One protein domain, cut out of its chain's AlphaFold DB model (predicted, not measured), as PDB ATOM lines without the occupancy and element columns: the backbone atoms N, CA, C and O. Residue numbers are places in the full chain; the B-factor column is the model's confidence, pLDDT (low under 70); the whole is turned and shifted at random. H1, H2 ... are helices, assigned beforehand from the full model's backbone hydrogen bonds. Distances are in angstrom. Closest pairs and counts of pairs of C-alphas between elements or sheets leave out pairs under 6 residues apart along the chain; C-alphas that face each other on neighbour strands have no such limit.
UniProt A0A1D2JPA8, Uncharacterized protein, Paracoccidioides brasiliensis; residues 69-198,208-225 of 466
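What this domain is: This is residues 69 to 198 and 208 to 225 of the 466 residues of an uncharacterized protein of Paracoccidioides brasiliensis (UniProt A0A1D2JPA8). Three long helices, H4, H5 and H7, form an up-and-down bundle, each running against the one before it in the chain, with their centres in a triangle; on the side of H4 away from H5, H1 crosses H4 almost at right angles and H3 runs back loosely beside H1. The short H2 lies near H1 and H7, while the short H6 and H8 lie at the outside, and the unnamed residues 69 to 81 and 208 to 219 run round the outside. The printed part has 148 residues with eight named helices, H1 to H8 in chain order, and no named strand: the class is all helix. It is compact and rounded, with a radius of gyration of the C-alphas of 14.7 A and spans of 40 by 34 by 31 A.

How they stand to each other: The longest helix, H4, residues 124 to 141, is the hub and touches three helices. H5, residues 148 to 163, makes a helical hairpin with H4, opposite ways at a shallow tilt of 28 degrees; the closest C-alphas, of Glu 135 and Ala 151, are 4.5 A apart. H7, residues 173 to 188, touches H4 at a shallow tilt of 31 degrees, the same way, closest at the C-alphas of Gln 129 and Thr 178, 5.5 A. With residues 182 to 186 alone H7 touches residues 155 to 158 of H5, opposite ways at a steep tilt of 39 degrees; the closest C-alphas, of Val 155 and Ala 185, are 7.1 A apart. H1, residues 82 to 94, touches residues 133 to 141 of H4, about perpendicular at 74 degrees, with the C-alphas of Tyr 92 and Gly 137 closest at 4.3 A. H3, residues 105 to 115, is close to H1 but not clearly touching, opposite ways at a shallow tilt of 11 degrees; the closest C-alphas, of Leu 93 and Ala 105, are 7.8 A apart. H2, residues 96 to 100, and H7 are near each other. H6, residues 165 to 168, is close to H5 but not clearly touching, and H8, residues 220 to 223, stands likewise to H7, with the C-alphas of Leu 173 and Leu 223 closest at 7.3 A. Every O i to N i+4 pair is within hydrogen-bond range in H2, H3 and H5; H1 has 8 of 9, H4 12 of 14 and H7 10 of 12, while H6 and H8 are too short for such a pair.

Where its parts are: H4 runs 24.6 A from C-alpha 124 at (-37.616, -16.824, 9.988) to C-alpha 141, H7 23.5 A, H5 22.7 A, H1 18.0 A from C-alpha 82 at (-41.695, -31.253, 19.512), and H3 15.5 A. H8 ends at C-alpha 223, (-26.965, -10.129, 25.105).

The domain as a whole: The C-alphas of Ala 118 and Glu 208 are the two farthest apart, at 45.2 A. Residues 199 to 207 are not printed, and C-alphas 198 and 208 are 16.5 A apart across the cut, which falls in the link from H7 to H8. Of the links that are printed whole, none is long. The mean pLDDT of the printed part is 75.9; it is under 70 at residues 71 and 119, 165 to 171, 187 to 198 and 208 to 225.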
ATOM      1  N   PRO A  69     -28.576 -32.301   0.775       77.88
ATOM      2  CA  PRO A  69     -29.687 -31.956  -0.101       77.88
ATOM      3  C   PRO A  69     -29.174 -31.340  -1.419       77.88
ATOM      4  O   PRO A  69     -28.085 -30.755  -1.441       77.88
ATOM      5  N   PRO A  70     -29.952 -31.417  -2.517       77.81
ATOM      6  CA  PRO A  70     -29.677 -30.638  -3.720       77.81
ATOM      7  C   PRO A  70     -29.544 -29.151  -3.377       77.81
ATOM      8  O   PRO A  70     -30.342 -28.617  -2.606       77.81
ATOM      9  N   TRP A  71     -28.529 -28.490  -3.931       68.12
ATOM     10  CA  TRP A  71     -28.286 -27.071  -3.683       68.12
ATOM     11  C   TRP A  71     -28.976 -26.188  -4.738       68.12
ATOM     12  O   TRP A  71     -28.873 -26.508  -5.924       68.12
ATOM     13  N   PRO A  72     -29.570 -25.040  -4.354       74.50
ATOM     14  CA  PRO A  72     -29.836 -24.599  -2.982       74.50
ATOM     15  C   PRO A  72     -31.045 -25.344  -2.387       74.50
ATOM     16  O   PRO A  72     -32.062 -25.473  -3.075       74.50
ATOM     17  N   PRO A  73     -30.985 -25.830  -1.132       75.81
ATOM     18  CA  PRO A  73     -32.178 -26.366  -0.496       75.81
ATOM     19  C   PRO A  73     -33.215 -25.244  -0.325       75.81
ATOM     20  O   PRO A  73     -32.854 -24.139   0.093       75.81
ATOM     21  N   PRO A  74     -34.500 -25.497  -0.619       72.88
ATOM     22  CA  PRO A  74     -35.538 -24.515  -0.348       72.88
ATOM     23  C   PRO A  74     -35.624 -24.273   1.167       72.88
ATOM     24  O   PRO A  74     -35.580 -25.243   1.932       72.88
ATOM     25  N   PRO A  75     -35.762 -23.018   1.630       70.44
ATOM     26  CA  PRO A  75     -35.979 -22.745   3.042       70.44
ATOM     27  C   PRO A  75     -37.288 -23.407   3.482       70.44
ATOM     28  O   PRO A  75     -38.351 -23.175   2.906       70.44
ATOM     29  N   THR A  76     -37.211 -24.268   4.494       78.94
ATOM     30  CA  THR A  76     -38.388 -24.943   5.049       78.94
ATOM     31  C   THR A  76     -38.728 -24.376   6.424       78.94
ATOM     32  O   THR A  76     -37.840 -24.053   7.199       78.94
ATOM     33  N   SER A  77     -40.002 -24.280   6.792       80.12
ATOM     34  CA  SER A  77     -40.400 -24.036   8.191       80.12
ATOM     35  C   SER A  77     -40.508 -25.335   9.002       80.12
ATOM     36  O   SER A  77     -40.900 -25.322  10.165       80.12
ATOM     37  N   LYS A  78     -40.183 -26.481   8.389       84.38
ATOM     38  CA  LYS A  78     -40.404 -27.803   8.976       84.38
ATOM     39  C   LYS A  78     -39.382 -28.083  10.076       84.38
ATOM     40  O   LYS A  78     -38.182 -28.167   9.820       84.38
ATOM     41  N   LEU A  79     -39.893 -28.289  11.283       90.31
ATOM     42  CA  LEU A  79     -39.144 -28.747  12.448       90.31
ATOM     43  C   LEU A  79     -39.438 -30.234  12.711       90.31
ATOM     44  O   LEU A  79     -40.478 -30.738  12.272       90.31
ATOM     45  N   PRO A  80     -38.534 -30.966  13.390       93.50
ATOM     46  CA  PRO A  80     -38.844 -32.308  13.876       93.50
ATOM     47  C   PRO A  80     -39.987 -32.250  14.909       93.50
ATOM     48  O   PRO A  80     -40.280 -31.168  15.415       93.50
ATOM     49  N   PRO A  81     -40.637 -33.381  15.252       94.62
ATOM     50  CA  PRO A  81     -41.663 -33.402  16.296       94.62
ATOM     51  C   PRO A  81     -41.175 -32.725  17.583       94.62
ATOM     52  O   PRO A  81     -40.010 -32.904  17.945       94.62
ATOM     53  N   LYS A  82     -42.057 -31.996  18.288       94.31
ATOM     54  CA  LYS A  82     -41.695 -31.253  19.512       94.31
ATOM     55  C   LYS A  82     -40.936 -32.126  20.517       94.31
ATOM     56  O   LYS A  82     -39.903 -31.709  21.016       94.31
ATOM     57  N   SER A  83     -41.356 -33.379  20.698       95.06
ATOM     58  CA  SER A  83     -40.675 -34.343  21.572       95.06
ATOM     59  C   SER A  83     -39.203 -34.582  21.219       95.06
ATOM     60  O   SER A  83     -38.378 -34.748  22.110       95.06
ATOM     61  N   VAL A  84     -38.851 -34.585  19.931       95.19
ATOM     62  CA  VAL A  84     -37.460 -34.703  19.472       95.19
ATOM     63  C   VAL A  84     -36.745 -33.361  19.618       95.19
ATOM     64  O   VAL A  84     -35.610 -33.326  20.085       95.19
ATOM     65  N   ALA A  85     -37.401 -32.256  19.251       96.31
ATOM     66  CA  ALA A  85     -36.838 -30.914  19.375       96.31
ATOM     67  C   ALA A  85     -36.466 -30.569  20.830       96.31
ATOM     68  O   ALA A  85     -35.365 -30.074  21.063       96.31
ATOM     69  N   ASP A  86     -37.315 -30.923  21.799       96.12
ATOM     70  CA  ASP A  86     -37.085 -30.706  23.231       96.12
ATOM     71  C   ASP A  86     -35.801 -31.405  23.702       96.12
ATOM     72  O   ASP A  86     -34.978 -30.807  24.400       96.12
ATOM     73  N   ILE A  87     -35.580 -32.653  23.266       95.50
ATOM     74  CA  ILE A  87     -34.370 -33.416  23.604       95.50
ATOM     75  C   ILE A  87     -33.136 -32.775  22.960       95.50
ATOM     76  O   ILE A  87     -32.109 -32.624  23.617       95.50
ATOM     77  N   LEU A  88     -33.219 -32.370  21.690       95.25
ATOM     78  CA  LEU A  88     -32.099 -31.739  20.983       95.25
ATOM     79  C   LEU A  88     -31.698 -30.403  21.615       95.25
ATOM     80  O   LEU A  88     -30.510 -30.147  21.815       95.25
ATOM     81  N   VAL A  89     -32.681 -29.580  21.983       96.12
ATOM     82  CA  VAL A  89     -32.457 -28.330  22.716       96.12
ATOM     83  C   VAL A  89     -31.834 -28.614  24.083       96.12
ATOM     84  O   VAL A  89     -30.872 -27.948  24.464       96.12
ATOM     85  N   ALA A  90     -32.307 -29.631  24.809       93.56
ATOM     86  CA  ALA A  90     -31.701 -30.034  26.076       93.56
ATOM     87  C   ALA A  90     -30.237 -30.486  25.901       93.56
ATOM     88  O   ALA A  90     -29.374 -30.066  26.674       93.56
ATOM     89  N   CYS A  91     -29.929 -31.267  24.861       92.38
ATOM     90  CA  CYS A  91     -28.561 -31.664  24.514       92.38
ATOM     91  C   CYS A  91     -27.665 -30.457  24.221       92.38
ATOM     92  O   CYS A  91     -26.532 -30.406  24.701       92.38
ATOM     93  N   TYR A  92     -28.161 -29.470  23.471       93.12
ATOM     94  CA  TYR A  92     -27.440 -28.226  23.208       93.12
ATOM     95  C   TYR A  92     -27.136 -27.452  24.500       93.12
ATOM     96  O   TYR A  92     -25.977 -27.110  24.752       93.12
ATOM     97  N   LEU A  93     -28.160 -27.227  25.333       91.62
ATOM     98  CA  LEU A  93     -28.054 -26.432  26.561       91.62
ATOM     99  C   LEU A  93     -27.143 -27.082  27.608       91.62
ATOM    100  O   LEU A  93     -26.457 -26.382  28.344       91.62
ATOM    101  N   ARG A  94     -27.107 -28.416  27.653       89.06
ATOM    102  CA  ARG A  94     -26.244 -29.189  28.556       89.06
ATOM    103  C   ARG A  94     -24.782 -29.252  28.099       89.06
ATOM    104  O   ARG A  94     -23.911 -29.505  28.922       89.06
ATOM    105  N   THR A  95     -24.514 -29.016  26.811       88.88
ATOM    106  CA  THR A  95     -23.172 -29.148  26.222       88.88
ATOM    107  C   THR A  95     -22.607 -27.823  25.720       88.88
ATOM    108  O   THR A  95     -21.780 -27.183  26.356       88.88
ATOM    109  N   THR A  96     -23.013 -27.404  24.530       87.38
ATOM    110  CA  THR A  96     -22.380 -26.306  23.798       87.38
ATOM    111  C   THR A  96     -22.649 -24.972  24.482       87.38
ATOM    112  O   THR A  96     -21.738 -24.149  24.588       87.38
ATOM    113  N   GLU A  97     -23.863 -24.783  25.001       88.19
ATOM    114  CA  GLU A  97     -24.226 -23.561  25.716       88.19
ATOM    115  C   GLU A  97     -23.377 -23.369  26.973       88.19
ATOM    116  O   GLU A  97     -22.926 -22.259  27.221       88.19
ATOM    117  N   THR A  98     -23.053 -24.439  27.715       85.06
ATOM    118  CA  THR A  98     -22.250 -24.322  28.945       85.06
ATOM    119  C   THR A  98     -20.826 -23.833  28.685       85.06
ATOM    120  O   THR A  98     -20.159 -23.404  29.618       85.06
ATOM    121  N   VAL A  99     -20.337 -23.930  27.443       83.44
ATOM    122  CA  VAL A  99     -18.960 -23.575  27.064       83.44
ATOM    123  C   VAL A  99     -18.899 -22.258  26.290       83.44
ATOM    124  O   VAL A  99     -18.074 -21.406  26.609       83.44
ATOM    125  N   TYR A 100     -19.729 -22.096  25.255       82.06
ATOM    126  CA  TYR A 100     -19.607 -20.985  24.298       82.06
ATOM    127  C   TYR A 100     -20.582 -19.835  24.556       82.06
ATOM    128  O   TYR A 100     -20.306 -18.708  24.137       82.06
ATOM    129  N   ARG A 101     -21.712 -20.123  25.215       83.56
ATOM    130  CA  ARG A 101     -22.779 -19.168  25.553       83.56
ATOM    131  C   ARG A 101     -23.118 -18.149  24.457       83.56
ATOM    132  O   ARG A 101     -23.005 -16.941  24.680       83.56
ATOM    133  N   PRO A 102     -23.460 -18.578  23.229       82.81
ATOM    134  CA  PRO A 102     -23.889 -17.628  22.216       82.81
ATOM    135  C   PRO A 102     -25.291 -17.064  22.506       82.81
ATOM    136  O   PRO A 102     -25.674 -16.098  21.854       82.81
ATOM    137  N   LEU A 103     -26.073 -17.630  23.438       85.62
ATOM    138  CA  LEU A 103     -27.475 -17.271  23.664       85.62
ATOM    139  C   LEU A 103     -27.740 -16.821  25.098       85.62
ATOM    140  O   LEU A 103     -27.146 -17.310  26.045       85.62
ATOM    141  N   HIS A 104     -28.752 -15.971  25.274       86.56
ATOM    142  CA  HIS A 104     -29.370 -15.810  26.584       86.56
ATOM    143  C   HIS A 104     -30.408 -16.926  26.785       86.56
ATOM    144  O   HIS A 104     -31.521 -16.863  26.247       86.56
ATOM    145  N   ALA A 105     -30.037 -17.975  27.526       86.62
ATOM    146  CA  ALA A 105     -30.834 -19.200  27.650       86.62
ATOM    147  C   ALA A 105     -32.299 -18.982  28.107       86.62
ATOM    148  O   ALA A 105     -33.185 -19.609  27.519       86.62
ATOM    149  N   PRO A 106     -32.611 -18.105  29.085       89.00
ATOM    150  CA  PRO A 106     -33.995 -17.819  29.470       89.00
ATOM    151  C   PRO A 106     -34.837 -17.221  28.335       89.00
ATOM    152  O   PRO A 106     -35.943 -17.704  28.084       89.00
ATOM    153  N   SER A 107     -34.314 -16.217  27.617       87.75
ATOM    154  CA  SER A 107     -35.023 -15.609  26.477       87.75
ATOM    155  C   SER A 107     -35.241 -16.630  25.367       87.75
ATOM    156  O   SER A 107     -36.363 -16.803  24.901       87.75
ATOM    157  N   PHE A 108     -34.196 -17.386  25.021       91.94
ATOM    158  CA  PHE A 108     -34.287 -18.432  24.008       91.94
ATOM    159  C   PHE A 108     -35.362 -19.479  24.341       91.94
ATOM    160  O   PHE A 108     -36.126 -19.866  23.461       91.94
ATOM    161  N   ARG A 109     -35.462 -19.930  25.602       92.25
ATOM    162  CA  ARG A 109     -36.491 -20.899  26.019       92.25
ATOM    163  C   ARG A 109     -37.905 -20.352  25.840       92.25
ATOM    164  O   ARG A 109     -38.777 -21.085  25.384       92.25
ATOM    165  N   LYS A 110     -38.127 -19.080  26.176       91.12
ATOM    166  CA  LYS A 110     -39.423 -18.419  25.982       91.12
ATOM    167  C   LYS A 110     -39.805 -18.384  24.499       91.12
ATOM    168  O   LYS A 110     -40.920 -18.769  24.153       91.12
ATOM    169  N   ASP A 111     -38.873 -17.978  23.643       90.38
ATOM    170  CA  ASP A 111     -39.096 -17.897  22.198       90.38
ATOM    171  C   ASP A 111     -39.288 -19.290  21.578       90.38
ATOM    172  O   ASP A 111     -40.140 -19.478  20.710       90.38
ATOM    173  N   TYR A 112     -38.567 -20.301  22.077       93.62
ATOM    174  CA  TYR A 112     -38.717 -21.698  21.668       93.62
ATOM    175  C   TYR A 112     -40.115 -22.252  21.966       93.62
ATOM    176  O   TYR A 112     -40.723 -22.870  21.093       93.62
ATOM    177  N   GLU A 113     -40.662 -22.014  23.163       92.38
ATOM    178  CA  GLU A 113     -42.025 -22.459  23.487       92.38
ATOM    179  C   GLU A 113     -43.077 -21.759  22.615       92.38
ATOM    180  O   GLU A 113     -44.056 -22.386  22.204       92.38
ATOM    181  N   ALA A 114     -42.850 -20.488  22.268       91.00
ATOM    182  CA  ALA A 114     -43.746 -19.722  21.407       91.00
ATOM    183  C   ALA A 114     -43.841 -20.282  19.974       91.00
ATOM    184  O   ALA A 114     -44.893 -20.149  19.351       91.00
ATOM    185  N   VAL A 115     -42.804 -20.969  19.469       90.31
ATOM    186  CA  VAL A 115     -42.839 -21.646  18.151       90.31
ATOM    187  C   VAL A 115     -43.955 -22.686  18.067       90.31
ATOM    188  O   VAL A 115     -44.499 -22.928  16.991       90.31
ATOM    189  N   TRP A 116     -44.296 -23.307  19.195       90.38
ATOM    190  CA  TRP A 116     -45.291 -24.374  19.267       90.38
ATOM    191  C   TRP A 116     -46.688 -23.875  19.659       90.38
ATOM    192  O   TRP A 116     -47.615 -24.682  19.751       90.38
ATOM    193  N   ALA A 117     -46.861 -22.570  19.893       86.94
ATOM    194  CA  ALA A 117     -48.156 -21.977  20.200       86.94
ATOM    195  C   ALA A 117     -49.030 -21.871  18.937       86.94
ATOM    196  O   ALA A 117     -48.568 -21.499  17.859       86.94
ATOM    197  N   ALA A 118     -50.321 -22.194  19.059       73.25
ATOM    198  CA  ALA A 118     -51.245 -22.148  17.928       73.25
ATOM    199  C   ALA A 118     -51.459 -20.705  17.426       73.25
ATOM    200  O   ALA A 118     -51.729 -19.805  18.215       73.25
ATOM    201  N   GLY A 119     -51.397 -20.502  16.104       69.62
ATOM    202  CA  GLY A 119     -51.790 -19.245  15.447       69.62
ATOM    203  C   GLY A 119     -50.680 -18.213  15.209       69.62
ATOM    204  O   GLY A 119     -50.971 -17.157  14.655       69.62
ATOM    205  N   LEU A 120     -49.424 -18.501  15.567       74.50
ATOM    206  CA  LEU A 120     -48.278 -17.625  15.290       74.50
ATOM    207  C   LEU A 120     -47.421 -18.188  14.153       74.50
ATOM    208  O   LEU A 120     -47.088 -19.370  14.140       74.50
ATOM    209  N   THR A 121     -47.033 -17.337  13.200       75.81
ATOM    210  CA  THR A 121     -45.964 -17.661  12.245       75.81
ATOM    211  C   THR A 121     -44.621 -17.361  12.910       75.81
ATOM    212  O   THR A 121     -44.373 -16.192  13.219       75.81
ATOM    213  N   PRO A 122     -43.757 -18.363  13.151       80.25
ATOM    214  CA  PRO A 122     -42.469 -18.119  13.783       80.25
ATOM    215  C   PRO A 122     -41.592 -17.219  12.910       80.25
ATOM    216  O   PRO A 122     -41.599 -17.341  11.684       80.25
ATOM    217  N   ASP A 123     -40.813 -16.348  13.546       85.31
ATOM    218  CA  ASP A 123     -39.828 -15.521  12.852       85.31
ATOM    219  C   ASP A 123     -38.797 -16.394  12.112       85.31
ATOM    220  O   ASP A 123     -38.219 -17.331  12.670       85.31
ATOM    221  N   THR A 124     -38.545 -16.073  10.842       83.94
ATOM    222  CA  THR A 124     -37.616 -16.824   9.988       83.94
ATOM    223  C   THR A 124     -36.192 -16.793  10.541       83.94
ATOM    224  O   THR A 124     -35.501 -17.810  10.476       83.94
ATOM    225  N   ALA A 125     -35.743 -15.663  11.105       84.19
ATOM    226  CA  ALA A 125     -34.398 -15.569  11.670       84.19
ATOM    227  C   ALA A 125     -34.257 -16.457  12.917       84.19
ATOM    228  O   ALA A 125     -33.287 -17.214  13.023       84.19
ATOM    229  N   PHE A 126     -35.269 -16.474  13.790       88.88
ATOM    230  CA  PHE A 126     -35.326 -17.406  14.915       88.88
ATOM    231  C   PHE A 126     -35.350 -18.875  14.466       88.88
ATOM    232  O   PHE A 126     -34.625 -19.695  15.023       88.88
ATOM    233  N   LEU A 127     -36.118 -19.232  13.430       90.12
ATOM    234  CA  LEU A 127     -36.147 -20.609  12.916       90.12
ATOM    235  C   LEU A 127     -34.785 -21.071  12.384       90.12
ATOM    236  O   LEU A 127     -34.403 -22.224  12.588       90.12
ATOM    237  N   VAL A 128     -34.045 -20.187  11.711       89.56
ATOM    238  CA  VAL A 128     -32.678 -20.462  11.242       89.56
ATOM    239  C   VAL A 128     -31.744 -20.721  12.429       89.56
ATOM    240  O   VAL A 128     -30.992 -21.699  12.427       89.56
ATOM    241  N   GLN A 129     -31.833 -19.894  13.471       91.44
ATOM    242  CA  GLN A 129     -31.066 -20.048  14.705       91.44
ATOM    243  C   GLN A 129     -31.419 -21.351  15.441       91.44
ATOM    244  O   GLN A 129     -30.528 -22.115  15.817       91.44
ATOM    245  N   LEU A 130     -32.713 -21.662  15.567       94.19
ATOM    246  CA  LEU A 130     -33.209 -22.891  16.179       94.19
ATOM    247  C   LEU A 130     -32.703 -24.131  15.435       94.19
ATOM    248  O   LEU A 130     -32.234 -25.070  16.065       94.19
ATOM    249  N   LYS A 131     -32.712 -24.139  14.100       93.94
ATOM    250  CA  LYS A 131     -32.172 -25.259  13.311       93.94
ATOM    251  C   LYS A 131     -30.694 -25.531  13.570       93.94
ATOM    252  O   LYS A 131     -30.300 -26.694  13.615       93.94
ATOM    253  N   LEU A 132     -29.885 -24.489  13.770       93.75
ATOM    254  CA  LEU A 132     -28.488 -24.662  14.172       93.75
ATOM    255  C   LEU A 132     -28.378 -25.259  15.579       93.75
ATOM    256  O   LEU A 132     -27.566 -26.145  15.803       93.75
ATOM    257  N   ILE A 133     -29.220 -24.830  16.517       95.25
ATOM    258  CA  ILE A 133     -29.268 -25.403  17.872       95.25
ATOM    259  C   ILE A 133     -29.639 -26.892  17.823       95.25
ATOM    260  O   ILE A 133     -28.984 -27.715  18.465       95.25
ATOM    261  N   LEU A 134     -30.642 -27.251  17.014       95.12
ATOM    262  CA  LEU A 134     -31.060 -28.638  16.804       95.12
ATOM    263  C   LEU A 134     -29.945 -29.485  16.174       95.12
ATOM    264  O   LEU A 134     -29.737 -30.623  16.585       95.12
ATOM    265  N   GLU A 135     -29.205 -28.932  15.209       92.75
ATOM    266  CA  GLU A 135     -28.027 -29.569  14.607       92.75
ATOM    267  C   GLU A 135     -26.954 -29.855  15.659       92.75
ATOM    268  O   GLU A 135     -26.511 -30.995  15.807       92.75
ATOM    269  N   ILE A 136     -26.595 -28.840  16.443       91.56
ATOM    270  CA  ILE A 136     -25.526 -28.931  17.434       91.56
ATOM    271  C   ILE A 136     -25.889 -29.957  18.513       91.56
ATOM    272  O   ILE A 136     -25.002 -30.697  18.956       91.56
ATOM    273  N   GLY A 137     -27.164 -30.002  18.919       92.25
ATOM    274  CA  GLY A 137     -27.709 -30.976  19.866       92.25
ATOM    275  C   GLY A 137     -27.819 -32.397  19.302       92.25
ATOM    276  O   GLY A 137     -27.688 -33.364  20.051       92.25
ATOM    277  N   ALA A 138     -27.978 -32.557  17.983       91.69
ATOM    278  CA  ALA A 138     -28.084 -33.872  17.345       91.69
ATOM    279  C   ALA A 138     -26.809 -34.716  17.493       91.69
ATOM    280  O   ALA A 138     -26.889 -35.944  17.513       91.69
ATOM    281  N   ALA A 139     -25.649 -34.076  17.661       86.38
ATOM    282  CA  ALA A 139     -24.370 -34.757  17.858       86.38
ATOM    283  C   ALA A 139     -24.276 -35.543  19.183       86.38
ATOM    284  O   ALA A 139     -23.487 -36.480  19.277       86.38
ATOM    285  N   THR A 140     -25.068 -35.182  20.197       88.25
ATOM    286  CA  THR A 140     -25.114 -35.880  21.496       88.25
ATOM    287  C   THR A 140     -26.477 -36.510  21.793       88.25
ATOM    288  O   THR A 140     -26.664 -37.100  22.854       88.25
ATOM    289  N   TYR A 141     -27.410 -36.465  20.835       89.06
ATOM    290  CA  TYR A 141     -28.756 -37.035  20.943       89.06
ATOM    291  C   TYR A 141     -28.756 -38.559  21.143       89.06
ATOM    292  O   TYR A 141     -29.378 -39.076  22.067       89.06
ATOM    293  N   ASP A 142     -28.019 -39.292  20.308       85.12
ATOM    294  CA  ASP A 142     -27.925 -40.751  20.372       85.12
ATOM    295  C   ASP A 142     -26.497 -41.240  20.067       85.12
ATOM    296  O   ASP A 142     -25.582 -40.441  19.866       85.12
ATOM    297  N   LYS A 143     -26.283 -42.561  20.116       81.69
ATOM    298  CA  LYS A 143     -24.959 -43.172  19.898       81.69
ATOM    299  C   LYS A 143     -24.578 -43.313  18.421       81.69
ATOM    300  O   LYS A 143     -23.407 -43.520  18.137       81.69
ATOM    301  N   GLN A 144     -25.544 -43.263  17.505       81.88
ATOM    302  CA  GLN A 144     -25.358 -43.565  16.079       81.88
ATOM    303  C   GLN A 144     -25.417 -42.315  15.190       81.88
ATOM    304  O   GLN A 144     -25.260 -42.412  13.977       81.88
ATOM    305  N   PHE A 145     -25.640 -41.143  15.787       85.56
ATOM    306  CA  PHE A 145     -25.949 -39.890  15.113       85.56
ATOM    307  C   PHE A 145     -27.084 -40.062  14.082       85.56
ATOM    308  O   PHE A 145     -26.955 -39.664  12.923       85.56
ATOM    309  N   SER A 146     -28.215 -40.652  14.496       88.62
ATOM    310  CA  SER A 146     -29.314 -41.023  13.578       88.62
ATOM    311  C   SER A 146     -29.899 -39.838  12.797       88.62
ATOM    312  O   SER A 146     -30.380 -39.990  11.673       88.62
ATOM    313  N   LEU A 147     -29.804 -38.631  13.357       90.31
ATOM    314  CA  LEU A 147     -30.311 -37.395  12.767       90.31
ATOM    315  C   LEU A 147     -29.313 -36.695  11.829       90.31
ATOM    316  O   LEU A 147     -29.583 -35.572  11.407       90.31
ATOM    317  N   ARG A 148     -28.192 -37.329  11.449       87.69
ATOM    318  CA  ARG A 148     -27.141 -36.729  10.599       87.69
ATOM    319  C   ARG A 148     -27.678 -36.105   9.304       87.69
ATOM    320  O   ARG A 148     -27.270 -35.006   8.948       87.69
ATOM    321  N   THR A 149     -28.616 -36.757   8.615       88.19
ATOM    322  CA  THR A 149     -29.236 -36.204   7.393       88.19
ATOM    323  C   THR A 149     -29.993 -34.903   7.675       88.19
ATOM    324  O   THR A 149     -29.878 -33.941   6.916       88.19
ATOM    325  N   SER A 150     -30.749 -34.853   8.775       90.25
ATOM    326  CA  SER A 150     -31.473 -33.650   9.205       90.25
ATOM    327  C   SER A 150     -30.505 -32.550   9.636       90.25
ATOM    328  O   SER A 150     -30.653 -31.416   9.197       90.25
ATOM    329  N   ALA A 151     -29.472 -32.903  10.405       90.12
ATOM    330  CA  ALA A 151     -28.407 -32.005  10.843       90.12
ATOM    331  C   ALA A 151     -27.702 -31.333   9.649       90.12
ATOM    332  O   ALA A 151     -27.672 -30.107   9.549       90.12
ATOM    333  N   VAL A 152     -27.237 -32.123   8.674       86.62
ATOM    334  CA  VAL A 152     -26.607 -31.615   7.442       86.62
ATOM    335  C   VAL A 152     -27.561 -30.711   6.657       86.62
ATOM    336  O   VAL A 152     -27.152 -29.653   6.172       86.62
ATOM    337  N   ARG A 153     -28.842 -31.086   6.554       87.75
ATOM    338  CA  ARG A 153     -29.859 -30.256   5.899       87.75
ATOM    339  C   ARG A 153     -30.040 -28.912   6.601       87.75
ATOM    340  O   ARG A 153     -30.046 -27.895   5.916       87.75
ATOM    341  N   TRP A 154     -30.144 -28.892   7.928       90.81
ATOM    342  CA  TRP A 154     -30.284 -27.663   8.711       90.81
ATOM    343  C   TRP A 154     -29.107 -26.706   8.499       90.81
ATOM    344  O   TRP A 154     -29.340 -25.520   8.283       90.81
ATOM    345  N   VAL A 155     -27.863 -27.202   8.443       87.94
ATOM    346  CA  VAL A 155     -26.696 -26.359   8.111       87.94
ATOM    347  C   VAL A 155     -26.821 -25.750   6.714       87.94
ATOM    348  O   VAL A 155     -26.594 -24.550   6.547       87.94
ATOM    349  N   HIS A 156     -27.184 -26.556   5.711       84.81
ATOM    350  CA  HIS A 156     -27.309 -26.071   4.336       84.81
ATOM    351  C   HIS A 156     -28.443 -25.054   4.174       84.81
ATOM    352  O   HIS A 156     -28.234 -24.023   3.542       84.81
ATOM    353  N   GLU A 157     -29.615 -25.310   4.760       86.25
ATOM    354  CA  GLU A 157     -30.738 -24.366   4.748       86.25
ATOM    355  C   GLU A 157     -30.328 -23.030   5.381       86.25
ATOM    356  O   GLU A 157     -30.550 -21.974   4.791       86.25
ATOM    357  N   THR A 158     -29.627 -23.064   6.518       85.69
ATOM    358  CA  THR A 158     -29.101 -21.856   7.163       85.69
ATOM    359  C   THR A 158     -28.098 -21.111   6.280       85.69
ATOM    360  O   THR A 158     -28.158 -19.886   6.173       85.69
ATOM    361  N   GLN A 159     -27.196 -21.814   5.591       82.88
ATOM    362  CA  GLN A 159     -26.261 -21.191   4.643       82.88
ATOM    363  C   GLN A 159     -26.976 -20.516   3.466       82.88
ATOM    364  O   GLN A 159     -26.536 -19.454   3.015       82.88
ATOM    365  N   THR A 160     -28.058 -21.116   2.963       82.62
ATOM    366  CA  THR A 160     -28.900 -20.515   1.923       82.62
ATOM    367  C   THR A 160     -29.578 -19.253   2.446       82.62
ATOM    368  O   THR A 160     -29.455 -18.213   1.803       82.62
ATOM    369  N   CYS A 161     -30.183 -19.300   3.637       80.75
ATOM    370  CA  CYS A 161     -30.831 -18.143   4.259       80.75
ATOM    371  C   CYS A 161     -29.855 -16.984   4.518       80.75
ATOM    372  O   CYS A 161     -30.159 -15.850   4.180       80.75
ATOM    373  N   ILE A 162     -28.651 -17.249   5.037       76.81
ATOM    374  CA  ILE A 162     -27.640 -16.202   5.300       76.81
ATOM    375  C   ILE A 162     -27.060 -15.618   4.001       76.81
ATOM    376  O   ILE A 162     -26.544 -14.498   3.970       76.81
ATOM    377  N   SER A 163     -27.111 -16.378   2.907       73.56
ATOM    378  CA  SER A 163     -26.664 -15.901   1.599       73.56
ATOM    379  C   SER A 163     -27.639 -14.917   0.952       73.56
ATOM    380  O   SER A 163     -27.229 -14.237   0.006       73.56
ATOM    381  N   ASP A 164     -28.879 -14.853   1.440       72.94
ATOM    382  CA  ASP A 164     -29.923 -13.950   0.968       72.94
ATOM    383  C   ASP A 164     -29.584 -12.483   1.322       72.94
ATOM    384  O   ASP A 164     -29.234 -12.194   2.475       72.94
ATOM    385  N   PRO A 165     -29.643 -11.539   0.360       61.44
ATOM    386  CA  PRO A 165     -29.447 -10.114   0.616       61.44
ATOM    387  C   PRO A 165     -30.280  -9.557   1.781       61.44
ATOM    388  O   PRO A 165     -29.763  -8.731   2.533       61.44
ATOM    389  N   GLU A 166     -31.513 -10.032   1.982       62.78
ATOM    390  CA  GLU A 166     -32.392  -9.563   3.067       62.78
ATOM    391  C   GLU A 166     -31.913  -9.980   4.464       62.78
ATOM    392  O   GLU A 166     -32.241  -9.339   5.468       62.78
ATOM    393  N   PHE A 167     -31.116 -11.049   4.538       61.06
ATOM    394  CA  PHE A 167     -30.508 -11.525   5.777       61.06
ATOM    395  C   PHE A 167     -29.202 -10.779   6.085       61.06
ATOM    396  O   PHE A 167     -28.869 -10.553   7.246       61.06
ATOM    397  N   LYS A 168     -28.470 -10.342   5.048       54.25
ATOM    398  CA  LYS A 168     -27.189  -9.622   5.180       54.25
ATOM    399  C   LYS A 168     -27.326  -8.176   5.639       54.25
ATOM    400  O   LYS A 168     -26.415  -7.660   6.277       54.25
ATOM    401  N   THR A 169     -28.435  -7.514   5.315       53.62
ATOM    402  CA  THR A 169     -28.685  -6.123   5.727       53.62
ATOM    403  C   THR A 169     -28.994  -5.993   7.223       53.62
ATOM    404  O   THR A 169     -28.954  -4.889   7.763       53.62
ATOM    405  N   ARG A 170     -29.240  -7.112   7.922       59.00
ATOM    406  CA  ARG A 170     -29.527  -7.170   9.361       59.00
ATOM    407  C   ARG A 170     -28.245  -7.408  10.167       59.00
ATOM    408  O   ARG A 170     -27.982  -8.508  10.649       59.00
ATOM    409  N   LEU A 171     -27.432  -6.368  10.332       61.25
ATOM    410  CA  LEU A 171     -26.379  -6.359  11.355       61.25
ATOM    411  C   LEU A 171     -27.040  -6.152  12.725       61.25
ATOM    412  O   LEU A 171     -27.296  -5.025  13.136       61.25
ATOM    413  N   ASN A 172     -27.379  -7.246  13.403       74.56
ATOM    414  CA  ASN A 172     -27.969  -7.236  14.735       74.56
ATOM    415  C   ASN A 172     -27.341  -8.353  15.583       74.56
ATOM    416  O   ASN A 172     -26.627  -9.220  15.081       74.56
ATOM    417  N   LEU A 173     -27.594  -8.332  16.890       79.25
ATOM    418  CA  LEU A 173     -27.078  -9.347  17.806       79.25
ATOM    419  C   LEU A 173     -27.444 -10.772  17.349       79.25
ATOM    420  O   LEU A 173     -26.593 -11.657  17.341       79.25
ATOM    421  N   GLN A 174     -28.674 -10.974  16.874       78.25
ATOM    422  CA  GLN A 174     -29.166 -12.267  16.395       78.25
ATOM    423  C   GLN A 174     -28.363 -12.811  15.201       78.25
ATOM    424  O   GLN A 174     -28.113 -14.017  15.117       78.25
ATOM    425  N   SER A 175     -27.902 -11.952  14.285       79.00
ATOM    426  CA  SER A 175     -27.066 -12.380  13.161       79.00
ATOM    427  C   SER A 175     -25.649 -12.751  13.604       79.00
ATOM    428  O   SER A 175     -25.084 -13.711  13.074       79.00
ATOM    429  N   LEU A 176     -25.100 -12.105  14.640       80.75
ATOM    430  CA  LEU A 176     -23.850 -12.540  15.277       80.75
ATOM    431  C   LEU A 176     -24.006 -13.905  15.966       80.75
ATOM    432  O   LEU A 176     -23.198 -14.803  15.716       80.75
ATOM    433  N   GLN A 177     -25.072 -14.101  16.751       85.62
ATOM    434  CA  GLN A 177     -25.387 -15.388  17.389       85.62
ATOM    435  C   GLN A 177     -25.575 -16.508  16.358       85.62
ATOM    436  O   GLN A 177     -25.095 -17.626  16.534       85.62
ATOM    437  N   THR A 178     -26.248 -16.210  15.247       86.56
ATOM    438  CA  THR A 178     -26.466 -17.174  14.162       86.56
ATOM    439  C   THR A 178     -25.145 -17.564  13.499       86.56
ATOM    440  O   THR A 178     -24.891 -18.748  13.278       86.56
ATOM    441  N   ASN A 179     -24.260 -16.600  13.223       82.88
ATOM    442  CA  ASN A 179     -22.932 -16.884  12.671       82.88
ATOM    443  C   ASN A 179     -22.076 -17.718  13.635       82.88
ATOM    444  O   ASN A 179     -21.396 -18.653  13.212       82.88
ATOM    445  N   ALA A 180     -22.155 -17.429  14.930       84.19
ATOM    446  CA  ALA A 180     -21.484 -18.176  15.983       84.19
ATOM    447  C   ALA A 180     -21.909 -19.646  16.032       84.19
ATOM    448  O   ALA A 180     -21.077 -20.553  15.945       84.19
ATOM    449  N   LEU A 181     -23.221 -19.877  16.102       89.12
ATOM    450  CA  LEU A 181     -23.810 -21.210  16.066       89.12
ATOM    451  C   LEU A 181     -23.446 -21.938  14.772       89.12
ATOM    452  O   LEU A 181     -23.123 -23.121  14.805       89.12
ATOM    453  N   LEU A 182     -23.415 -21.239  13.635       86.19
ATOM    454  CA  LEU A 182     -23.033 -21.829  12.355       86.19
ATOM    455  C   LEU A 182     -21.566 -22.273  12.338       86.19
ATOM    456  O   LEU A 182     -21.259 -23.330  11.786       86.19
ATOM    457  N   LEU A 183     -20.654 -21.505  12.942       81.00
ATOM    458  CA  LEU A 183     -19.249 -21.901  13.084       81.00
ATOM    459  C   LEU A 183     -19.100 -23.152  13.958       81.00
ATOM    460  O   LEU A 183     -18.302 -24.032  13.629       81.00
ATOM    461  N   ILE A 184     -19.887 -23.259  15.031       82.94
ATOM    462  CA  ILE A 184     -19.907 -24.443  15.899       82.94
ATOM    463  C   ILE A 184     -20.495 -25.656  15.159       82.94
ATOM    464  O   ILE A 184     -19.895 -26.730  15.168       82.94
ATOM    465  N   ALA A 185     -21.624 -25.480  14.468       84.19
ATOM    466  CA  ALA A 185     -22.321 -26.524  13.714       84.19
ATOM    467  C   ALA A 185     -21.474 -27.093  12.563       84.19
ATOM    468  O   ALA A 185     -21.358 -28.306  12.373       84.19
ATOM    469  N   ARG A 186     -20.786 -26.223  11.811       75.12
ATOM    470  CA  ARG A 186     -19.939 -26.627  10.672       75.12
ATOM    471  C   ARG A 186     -18.814 -27.574  11.063       75.12
ATOM    472  O   ARG A 186     -18.475 -28.457  10.279       75.12
ATOM    473  N   GLN A 187     -18.263 -27.424  12.264       65.38
ATOM    474  CA  GLN A 187     -17.247 -28.354  12.749       65.38
ATOM    475  C   GLN A 187     -17.793 -29.763  12.964       65.38
ATOM    476  O   GLN A 187     -17.016 -30.707  12.924       65.38
ATOM    477  N   LYS A 188     -19.097 -29.932  13.199       59.47
ATOM    478  CA  LYS A 188     -19.716 -31.229  13.506       59.47
ATOM    479  C   LYS A 188     -20.214 -31.959  12.259       59.47
ATOM    480  O   LYS A 188     -20.141 -33.184  12.197       59.47
ATOM    481  N   ALA A 189     -20.654 -31.223  11.239       50.12
ATOM    482  CA  ALA A 189     -21.248 -31.798  10.030       50.12
ATOM    483  C   ALA A 189     -20.240 -32.443   9.049       50.12
ATOM    484  O   ALA A 189     -20.646 -32.968   8.010       50.12
ATOM    485  N   GLY A 190     -18.925 -32.401   9.323       48.53
ATOM    486  CA  GLY A 190     -17.890 -32.939   8.422       48.53
ATOM    487  C   GLY A 190     -17.913 -32.318   7.016       48.53
ATOM    488  O   GLY A 190     -17.434 -32.925   6.046       48.53
ATOM    489  N   GLN A 191     -18.520 -31.135   6.892       45.59
ATOM    490  CA  GLN A 191     -18.689 -30.425   5.635       45.59
ATOM    491  C   GLN A 191     -17.394 -29.743   5.218       45.59
ATOM    492  O   GLN A 191     -16.593 -29.278   6.024       45.59
ATOM    493  N   ASP A 192     -17.184 -29.699   3.910       41.28
ATOM    494  CA  ASP A 192     -16.098 -28.953   3.309       41.28
ATOM    495  C   ASP A 192     -16.462 -27.465   3.284       41.28
ATOM    496  O   ASP A 192     -17.414 -27.119   2.578       41.28
ATOM    497  N   PRO A 193     -15.746 -26.573   4.002       38.78
ATOM    498  CA  PRO A 193     -15.985 -25.137   3.875       38.78
ATOM    499  C   PRO A 193     -15.766 -24.641   2.431       38.78
ATOM    500  O   PRO A 193     -16.296 -23.594   2.071       38.78
ATOM    501  N   TYR A 194     -15.061 -25.426   1.600       35.91
ATOM    502  CA  TYR A 194     -14.672 -25.089   0.230       35.91
ATOM    503  C   TYR A 194     -15.021 -26.159  -0.817       35.91
ATOM    504  O   TYR A 194     -14.290 -26.308  -1.800       35.91
ATOM    505  N   SER A 195     -16.114 -26.923  -0.656       30.92
ATOM    506  CA  SER A 195     -16.580 -27.756  -1.783       30.92
ATOM    507  C   SER A 195     -16.787 -26.882  -3.038       30.92
ATOM    508  O   SER A 195     -17.021 -25.681  -2.898       30.92
ATOM    509  N   GLU A 196     -16.683 -27.467  -4.243       32.25
ATOM    510  CA  GLU A 196     -16.734 -26.848  -5.599       32.25
ATOM    511  C   GLU A 196     -17.756 -25.699  -5.797       32.25
ATOM    512  O   GLU A 196     -17.653 -24.906  -6.728       32.25
ATOM    513  N   GLN A 197     -18.716 -25.580  -4.890       40.84
ATOM    514  CA  GLN A 197     -19.798 -24.613  -4.789       40.84
ATOM    515  C   GLN A 197     -19.359 -23.146  -4.599       40.84
ATOM    516  O   GLN A 197     -20.100 -22.257  -5.013       40.84
ATOM    517  N   GLN A 198     -18.173 -22.856  -4.041       36.84
ATOM    518  CA  GLN A 198     -17.641 -21.478  -4.030       36.84
ATOM    519  C   GLN A 198     -16.957 -21.086  -5.345       36.84
ATOM    520  O   GLN A 198     -16.926 -19.907  -5.662       36.84
ATOM    521  N   GLU A 208      -8.061 -14.353   5.721       25.14
ATOM    522  CA  GLU A 208      -8.093 -13.915   7.130       25.14
ATOM    523  C   GLU A 208      -9.432 -14.183   7.855       25.14
ATOM    524  O   GLU A 208      -9.518 -14.062   9.073       25.14
ATOM    525  N   ALA A 209     -10.492 -14.601   7.152       27.52
ATOM    526  CA  ALA A 209     -11.854 -14.646   7.704       27.52
ATOM    527  C   ALA A 209     -12.285 -15.983   8.353       27.52
ATOM    528  O   ALA A 209     -13.481 -16.223   8.542       27.52
ATOM    529  N   LEU A 210     -11.355 -16.879   8.698       37.59
ATOM    530  CA  LEU A 210     -11.686 -18.161   9.332       37.59
ATOM    531  C   LEU A 210     -11.412 -18.117  10.842       37.59
ATOM    532  O   LEU A 210     -10.510 -18.792  11.328       37.59
ATOM    533  N   ILE A 211     -12.201 -17.338  11.596       39.34
ATOM    534  CA  ILE A 211     -12.196 -17.427  13.065       39.34
ATOM    535  C   ILE A 211     -12.633 -18.856  13.427       39.34
ATOM    536  O   ILE A 211     -13.778 -19.234  13.155       39.34
ATOM    537  N   PRO A 212     -11.759 -19.697  14.005       48.91
ATOM    538  CA  PRO A 212     -12.159 -21.037  14.399       48.91
ATOM    539  C   PRO A 212     -13.240 -20.959  15.482       48.91
ATOM    540  O   PRO A 212     -13.184 -20.083  16.336       48.91
ATOM    541  N   SER A 213     -14.193 -21.896  15.521       43.00
ATOM    542  CA  SER A 213     -15.297 -21.859  16.503       43.00
ATOM    543  C   SER A 213     -14.829 -21.759  17.964       43.00
ATOM    544  O   SER A 213     -15.521 -21.199  18.801       43.00
ATOM    545  N   HIS A 214     -13.634 -22.271  18.285       50.22
ATOM    546  CA  HIS A 214     -13.085 -22.171  19.629       50.22
ATOM    547  C   HIS A 214     -12.791 -20.715  20.019       50.22
ATOM    548  O   HIS A 214     -12.727 -20.408  21.204       50.22
ATOM    549  N   LEU A 215     -12.616 -19.809  19.056       47.00
ATOM    550  CA  LEU A 215     -12.464 -18.367  19.252       47.00
ATOM    551  C   LEU A 215     -13.812 -17.614  19.302       47.00
ATOM    552  O   LEU A 215     -13.818 -16.414  19.538       47.00
ATOM    553  N   VAL A 216     -14.952 -18.280  19.108       46.03
ATOM    554  CA  VAL A 216     -16.277 -17.641  19.139       46.03
ATOM    555  C   VAL A 216     -16.768 -17.533  20.577       46.03
ATOM    556  O   VAL A 216     -16.938 -18.569  21.222       46.03
ATOM    557  N   ILE A 217     -17.015 -16.314  21.086       45.97
ATOM    558  CA  ILE A 217     -17.524 -16.155  22.454       45.97
ATOM    559  C   ILE A 217     -18.491 -14.964  22.642       45.97
ATOM    560  O   ILE A 217     -18.169 -13.845  22.254       45.97
ATOM    561  N   PHE A 218     -19.660 -15.267  23.241       41.06
ATOM    562  CA  PHE A 218     -20.723 -14.385  23.797       41.06
ATOM    563  C   PHE A 218     -20.233 -13.322  24.792       41.06
ATOM    564  O   PHE A 218     -19.163 -13.536  25.334       41.06
ATOM    565  N   ASN A 219     -21.028 -12.323  25.206       38.25
ATOM    566  CA  ASN A 219     -21.096 -11.877  26.611       38.25
ATOM    567  C   ASN A 219     -22.563 -11.816  27.050       38.25
ATOM    568  O   ASN A 219     -23.376 -11.328  26.274       38.25
ATOM    569  N   ASP A 220     -22.898 -12.260  28.265       39.25
ATOM    570  CA  ASP A 220     -24.268 -12.183  28.795       39.25
ATOM    571  C   ASP A 220     -24.693 -10.710  28.965       39.25
ATOM    572  O   ASP A 220     -25.806 -10.348  28.591       39.25
ATOM    573  N   ASP A 221     -23.765  -9.815  29.335       38.12
ATOM    574  CA  ASP A 221     -24.031  -8.367  29.421       38.12
ATOM    575  C   ASP A 221     -24.197  -7.688  28.048       38.12
ATOM    576  O   ASP A 221     -24.768  -6.606  27.952       38.12
ATOM    577  N   GLN A 222     -23.702  -8.307  26.968       41.25
ATOM    578  CA  GLN A 222     -23.907  -7.826  25.591       41.25
ATOM    579  C   GLN A 222     -25.153  -8.438  24.932       41.25
ATOM    580  O   GLN A 222     -25.532  -8.029  23.834       41.25
ATOM    581  N   LEU A 223     -25.777  -9.424  25.584       42.81
ATOM    582  CA  LEU A 223     -26.965 -10.129  25.105       42.81
ATOM    583  C   LEU A 223     -28.277  -9.514  25.629       42.81
ATOM    584  O   LEU A 223     -29.351  -9.860  25.135       42.81
ATOM    585  N   MET A 224     -28.197  -8.596  26.597       38.84
ATOM    586  CA  MET A 224     -29.342  -7.933  27.217       38.84
ATOM    587  C   MET A 224     -29.596  -6.553  26.597       38.84
ATOM    588  O   MET A 224     -28.739  -5.674  26.626       38.84
ATOM    589  N   VAL A 225     -30.807  -6.327  26.079       37.12
ATOM    590  CA  VAL A 225     -31.343  -4.976  25.845       37.12
ATOM    591  C   VAL A 225     -32.289  -4.666  27.005       37.12
ATOM    592  O   VAL A 225     -33.466  -5.014  26.954       37.12
TER     593      VAL A 225